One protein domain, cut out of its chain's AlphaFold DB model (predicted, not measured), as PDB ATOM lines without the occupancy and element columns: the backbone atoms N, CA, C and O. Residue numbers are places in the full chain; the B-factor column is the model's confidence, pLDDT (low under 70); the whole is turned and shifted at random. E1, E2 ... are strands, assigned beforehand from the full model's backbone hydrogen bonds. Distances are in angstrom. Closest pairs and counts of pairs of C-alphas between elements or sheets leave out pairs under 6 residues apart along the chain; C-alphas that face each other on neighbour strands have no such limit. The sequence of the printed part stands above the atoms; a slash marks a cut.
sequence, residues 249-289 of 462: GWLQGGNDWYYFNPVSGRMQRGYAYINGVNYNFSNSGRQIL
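This is residues 249 to 289 of the 462 residues of the protein "N-acetylmuramoyl-L-alanine amidase" of Lactobacillus salivarius str. Ren (UniProt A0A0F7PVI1). Two small strand hairpins, E1 with E2 and E3 with E4, follow one another along the chain and are set crosswise, each a separate sheet of two strands, with a looped link between them and a tail that folds back after E4. The two sheets come near each other only where E2 and E4 approach. The printed part has 41 residues, with no named helix and four named strands in the order E1, E2, E3, E4, antiparallel within each sheet. Its class is all strand, though under half of the residues, 20 of 41, are in named strands. The whole is compact, with a radius of gyration of the C-alphas of 9.3 A, and rounded, spanning 24 by 19 by 17 A.

Begin with E1, residues 249 to 253, and E2, residues 256 to 260, a hairpin of antiparallel neighbour strands whose directions differ by 152 degrees. Look at C-alphas 250 and 259, which face each other at 4.5 A. Across this pair N 249 and O 260 are within hydrogen-bond range at 2.8 A, and so are N 258 and O 251 at 2.8 A. Next find E3, residues 270 to 274, and E4, residues 277 to 281, the second antiparallel hairpin, also at 152 degrees. Its C-alphas 271 and 280 face each other at 4.4 A, and N 272 and O 279 are within hydrogen-bond range at 2.9 A. Between the sheets, E2 and E4 have 1 pair of C-alphas within 8 A: those of Tyr 258 and Phe 281, their closest, are 7.8 A apart. E1 is apart from E3 and from E4, and E2 is apart from E3.

Find C-alpha 249 at (0.467, -17.570, 67.546); from there E1 runs 12.8 A to C-alpha 253. E2 starts at C-alpha 256, at (-10.592, -16.712, 76.106), and runs 13.4 A to C-alpha 260. E3 runs 12.5 A from Gly 270 to Ile 274. E4 runs 13.1 A from Val 277 to C-alpha 281 at (-12.699, -20.965, 66.832).

Look for the two C-alphas farthest apart at Asn 255 and Val 263, 25.0 A from each other. The first and last printed C-alphas, of Gly 249 and Leu 289, are 17.7 A apart. The links E1 to E2 and E3 to E4 are tight, with 2 residues each; the link E2 to E3, with 9 residues, is short. The printed part has no cut. In this predicted model its mean pLDDT is 97.1, and no printed residue is under 70.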
ATOM      1  N   GLY A 249       0.741 -16.399  66.718       97.75
ATOM      2  CA  GLY A 249       0.467 -17.570  67.546       97.75
ATOM      3  C   GLY A 249      -0.648 -17.342  68.567       97.75
ATOM      4  O   GLY A 249      -1.559 -16.540  68.349       97.75
ATOM      5  N   TRP A 250      -0.595 -18.089  69.667       98.19
ATOM      6  CA  TRP A 250      -1.611 -18.061  70.717       98.19
ATOM      7  C   TRP A 250      -1.594 -16.757  71.517       98.19
ATOM      8  O   TRP A 250      -0.533 -16.243  71.863       98.19
ATOM      9  N   LEU A 251      -2.784 -16.254  71.836       97.38
ATOM     10  CA  LEU A 251      -3.015 -15.119  72.725       97.38
ATOM     11  C   LEU A 251      -4.119 -15.485  73.713       97.38
ATOM     12  O   LEU A 251      -5.214 -15.867  73.295       97.38
ATOM     13  N   GLN A 252      -3.854 -15.312  75.004       95.44
ATOM     14  CA  GLN A 252      -4.883 -15.372  76.034       95.44
ATOM     15  C   GLN A 252      -5.422 -13.961  76.297       95.44
ATOM     16  O   GLN A 252      -4.686 -13.075  76.730       95.44
ATOM     17  N   GLY A 253      -6.707 -13.751  76.018       90.75
ATOM     18  CA  GLY A 253      -7.435 -12.518  76.308       90.75
ATOM     19  C   GLY A 253      -8.486 -12.779  77.381       90.75
ATOM     20  O   GLY A 253      -9.569 -13.277  77.080       90.75
ATOM     21  N   GLY A 254      -8.171 -12.465  78.639       90.50
ATOM     22  CA  GLY A 254      -9.012 -12.860  79.772       90.50
ATOM     23  C   GLY A 254      -9.099 -14.387  79.889       90.50
ATOM     24  O   GLY A 254      -8.077 -15.066  79.965       90.50
ATOM     25  N   ASN A 255     -10.318 -14.926  79.872       92.88
ATOM     26  CA  ASN A 255     -10.568 -16.374  79.930       92.88
ATOM     27  C   ASN A 255     -10.626 -17.036  78.543       92.88
ATOM     28  O   ASN A 255     -10.805 -18.250  78.444       92.88
ATOM     29  N   ASP A 256     -10.497 -16.245  77.479       95.94
ATOM     30  CA  ASP A 256     -10.592 -16.712  76.106       95.94
ATOM     31  C   ASP A 256      -9.215 -16.836  75.461       95.94
ATOM     32  O   ASP A 256      -8.282 -16.087  75.756       95.94
ATOM     33  N   TRP A 257      -9.110 -17.773  74.526       98.25
ATOM     34  CA  TRP A 257      -7.919 -17.970  73.714       98.25
ATOM     35  C   TRP A 257      -8.204 -17.633  72.261       98.25
ATOM     36  O   TRP A 257      -9.254 -17.975  71.720       98.25
ATOM     37  N   TYR A 258      -7.227 -17.003  71.628       98.69
ATOM     38  CA  TYR A 258      -7.220 -16.649  70.219       98.69
ATOM     39  C   TYR A 258      -5.948 -17.200  69.594       98.69
ATOM     40  O   TYR A 258      -4.929 -17.365  70.271       98.69
ATOM     41  N   TYR A 259      -5.987 -17.456  68.293       98.69
ATOM     42  CA  TYR A 259      -4.804 -17.853  67.546       98.69
ATOM     43  C   TYR A 259      -4.623 -16.943  66.343       98.69
ATOM     44  O   TYR A 259      -5.550 -16.748  65.560       98.69
ATOM     45  N   PHE A 260      -3.424 -16.398  66.188       98.56
ATOM     46  CA  PHE A 260      -3.038 -15.571  65.057       98.56
ATOM     47  C   PHE A 260      -2.060 -16.352  64.191       98.56
ATOM     48  O   PHE A 260      -1.094 -16.933  64.688       98.56
ATOM     49  N   ASN A 261      -2.303 -16.378  62.885       97.25
ATOM     50  CA  ASN A 261      -1.457 -17.085  61.941       97.25
ATOM     51  C   ASN A 261       0.015 -16.641  62.109       97.25
ATOM     52  O   ASN A 261       0.291 -15.443  62.021       97.25
ATOM     53  N   PRO A 262       0.972 -17.563  62.321       95.44
ATOM     54  CA  PRO A 262       2.364 -17.198  62.602       95.44
ATOM     55  C   PRO A 262       3.074 -16.424  61.483       95.44
ATOM     56  O   PRO A 262       4.071 -15.750  61.738       95.44
ATOM     57  N   VAL A 263       2.573 -16.517  60.247       93.81
ATOM     58  CA  VAL A 263       3.142 -15.840  59.078       93.81
ATOM     59  C   VAL A 263       2.434 -14.511  58.837       93.81
ATOM     60  O   VAL A 263       3.082 -13.469  58.810       93.81
ATOM     61  N   SER A 264       1.109 -14.538  58.682       95.94
ATOM     62  CA  SER A 264       0.335 -13.362  58.270       95.94
ATOM     63  C   SER A 264      -0.191 -12.510  59.422       95.94
ATOM     64  O   SER A 264      -0.617 -11.390  59.177       95.94
ATOM     65  N   GLY A 265      -0.214 -13.023  60.655       97.25
ATOM     66  CA  GLY A 265      -0.825 -12.349  61.806       97.25
ATOM     67  C   GLY A 265      -2.352 -12.300  61.780       97.25
ATOM     68  O   GLY A 265      -2.950 -11.652  62.631       97.25
ATOM     69  N   ARG A 266      -3.005 -12.970  60.822       98.19
ATOM     70  CA  ARG A 266      -4.472 -13.019  60.739       98.19
ATOM     71  C   ARG A 266      -5.047 -13.898  61.842       98.19
ATOM     72  O   ARG A 266      -4.601 -15.030  62.020       98.19
ATOM     73  N   MET A 267      -6.065 -13.408  62.537       98.62
ATOM     74  CA  MET A 267      -6.812 -14.164  63.538       98.62
ATOM     75  C   MET A 267      -7.541 -15.354  62.900       98.62
ATOM     76  O   MET A 267      -8.265 -15.208  61.911       98.62
ATOM     77  N   GLN A 268      -7.380 -16.532  63.492       98.44
ATOM     78  CA  GLN A 268      -8.039 -17.762  63.080       98.44
ATOM     79  C   GLN A 268      -9.529 -17.745  63.443       98.44
ATOM     80  O   GLN A 268      -9.932 -17.279  64.508       98.44
ATOM     81  N   ARG A 269     -10.348 -18.308  62.551       97.94
ATOM     82  CA  ARG A 269     -11.768 -18.629  62.762       97.94
ATOM     83  C   ARG A 269     -12.037 -20.045  62.246       97.94
ATOM     84  O   ARG A 269     -11.318 -20.512  61.365       97.94
ATOM     85  N   GLY A 270     -13.061 -20.717  62.763       98.12
ATOM     86  CA  GLY A 270     -13.394 -22.092  62.382       98.12
ATOM     87  C   GLY A 270     -12.331 -23.114  62.796       98.12
ATOM     88  O   GLY A 270     -11.594 -22.901  63.759       98.12
ATOM     89  N   TYR A 271     -12.260 -24.232  62.075       98.00
ATOM     90  CA  TYR A 271     -11.359 -25.343  62.391       98.00
ATOM     91  C   TYR A 271      -9.894 -25.046  62.053       98.00
ATOM     92  O   TYR A 271      -9.594 -24.472  61.005       98.00
ATOM     93  N   ALA A 272      -8.978 -25.497  62.912       97.81
ATOM     94  CA  ALA A 272      -7.540 -25.451  62.662       97.81
ATOM     95  C   ALA A 272      -6.805 -26.622  63.329       97.81
ATOM     96  O   ALA A 272      -7.133 -27.010  64.448       97.81
ATOM     97  N   TYR A 273      -5.773 -27.142  62.664       97.56
ATOM     98  CA  TYR A 273      -4.851 -28.127  63.229       97.56
ATOM     99  C   TYR A 273      -3.541 -27.434  63.614       97.56
ATOM    100  O   TYR A 273      -2.832 -26.920  62.749       97.56
ATOM    101  N   ILE A 274      -3.242 -27.374  64.911       97.81
ATOM    102  CA  ILE A 274      -2.112 -26.618  65.467       97.81
ATOM    103  C   ILE A 274      -1.353 -27.538  66.422       97.81
ATOM    104  O   ILE A 274      -1.946 -28.121  67.323       97.81
ATOM    105  N   ASN A 275      -0.039 -27.684  66.224       96.75
ATOM    106  CA  ASN A 275       0.848 -28.448  67.114       96.75
ATOM    107  C   ASN A 275       0.326 -29.852  67.488       96.75
ATOM    108  O   ASN A 275       0.452 -30.287  68.630       96.75
ATOM    109  N   GLY A 276      -0.271 -30.568  66.533       95.81
ATOM    110  CA  GLY A 276      -0.770 -31.928  66.760       95.81
ATOM    111  C   GLY A 276      -2.224 -32.025  67.237       95.81
ATOM    112  O   GLY A 276      -2.734 -33.134  67.406       95.81
ATOM    113  N   VAL A 277      -2.905 -30.896  67.448       98.06
ATOM    114  CA  VAL A 277      -4.227 -30.829  68.087       98.06
ATOM    115  C   VAL A 277      -5.222 -30.093  67.188       98.06
ATOM    116  O   VAL A 277      -4.892 -29.095  66.548       98.06
ATOM    117  N   ASN A 278      -6.454 -30.604  67.124       97.38
ATOM    118  CA  ASN A 278      -7.560 -29.950  66.427       97.38
ATOM    119  C   ASN A 278      -8.233 -28.931  67.349       97.38
ATOM    120  O   ASN A 278      -8.671 -29.276  68.446       97.38
ATOM    121  N   TYR A 279      -8.367 -27.707  66.859       98.38
ATOM    122  CA  TYR A 279      -9.026 -26.589  67.518       98.38
ATOM    123  C   TYR A 279     -10.205 -26.103  66.683       98.38
ATOM    124  O   TYR A 279     -10.227 -26.255  65.460       98.38
ATOM    125  N   ASN A 280     -11.167 -25.474  67.349       98.25
ATOM    126  CA  ASN A 280     -12.255 -24.762  66.702       98.25
ATOM    127  C   ASN A 280     -12.361 -23.359  67.300       98.25
ATOM    128  O   ASN A 280     -12.239 -23.190  68.513       98.25
ATOM    129  N   PHE A 281     -12.594 -22.367  66.453       98.62
ATOM    130  CA  PHE A 281     -12.699 -20.965  66.832       98.62
ATOM    131  C   PHE A 281     -14.030 -20.393  66.342       98.62
ATOM    132  O   PHE A 281     -14.473 -20.673  65.228       98.62
ATOM    133  N   SER A 282     -14.670 -19.565  67.162       98.31
ATOM    134  CA  SER A 282     -15.899 -18.863  66.794       98.31
ATOM    135  C   SER A 282     -15.655 -17.841  65.674       98.31
ATOM    136  O   SER A 282     -14.520 -17.521  65.315       98.31
ATOM    137  N   ASN A 283     -16.730 -17.228  65.171       96.56
ATOM    138  CA  ASN A 283     -16.625 -16.098  64.241       96.56
ATOM    139  C   ASN A 283     -15.930 -14.868  64.852       96.56
ATOM    140  O   ASN A 283     -15.375 -14.062  64.108       96.56
ATOM    141  N   SER A 284     -15.928 -14.743  66.185       96.44
ATOM    142  CA  SER A 284     -15.160 -13.726  66.917       96.44
ATOM    143  C   SER A 284     -13.724 -14.158  67.231       96.44
ATOM    144  O   SER A 284     -13.015 -13.432  67.915       96.44
ATOM    145  N   GLY A 285     -13.292 -15.334  66.760       97.88
ATOM    146  CA  GLY A 285     -11.946 -15.879  66.957       97.88
ATOM    147  C   GLY A 285     -11.686 -16.491  68.329       97.88
ATOM    148  O   GLY A 285     -10.582 -16.973  68.568       97.88
ATOM    149  N   ARG A 286     -12.681 -16.506  69.222       98.31
ATOM    150  CA  ARG A 286     -12.574 -17.169  70.526       98.31
ATOM    151  C   ARG A 286     -12.516 -18.676  70.324       98.31
ATOM    152  O   ARG A 286     -13.370 -19.235  69.635       98.31
ATOM    153  N   GLN A 287     -11.555 -19.338  70.950       98.62
ATOM    154  CA  GLN A 287     -11.490 -20.790  70.989       98.62
ATOM    155  C   GLN A 287     -12.772 -21.362  71.611       98.62
ATOM    156  O   GLN A 287     -13.229 -20.918  72.663       98.62
ATOM    157  N   ILE A 288     -13.329 -22.382  70.968       98.31
ATOM    158  CA  ILE A 288     -14.456 -23.160  71.468       98.31
ATOM    159  C   ILE A 288     -13.892 -24.402  72.159       98.31
ATOM    160  O   ILE A 288     -13.242 -25.235  71.524       98.31
ATOM    161  N   LEU A 289     -14.134 -24.516  73.464       96.88
ATOM    162  CA  LEU A 289     -13.713 -25.657  74.274       96.88
ATOM    163  C   LEU A 289     -14.781 -26.756  74.265       96.88
ATOM    164  O   LEU A 289     -15.980 -26.487  74.241       96.88
TER     165      LEU A 289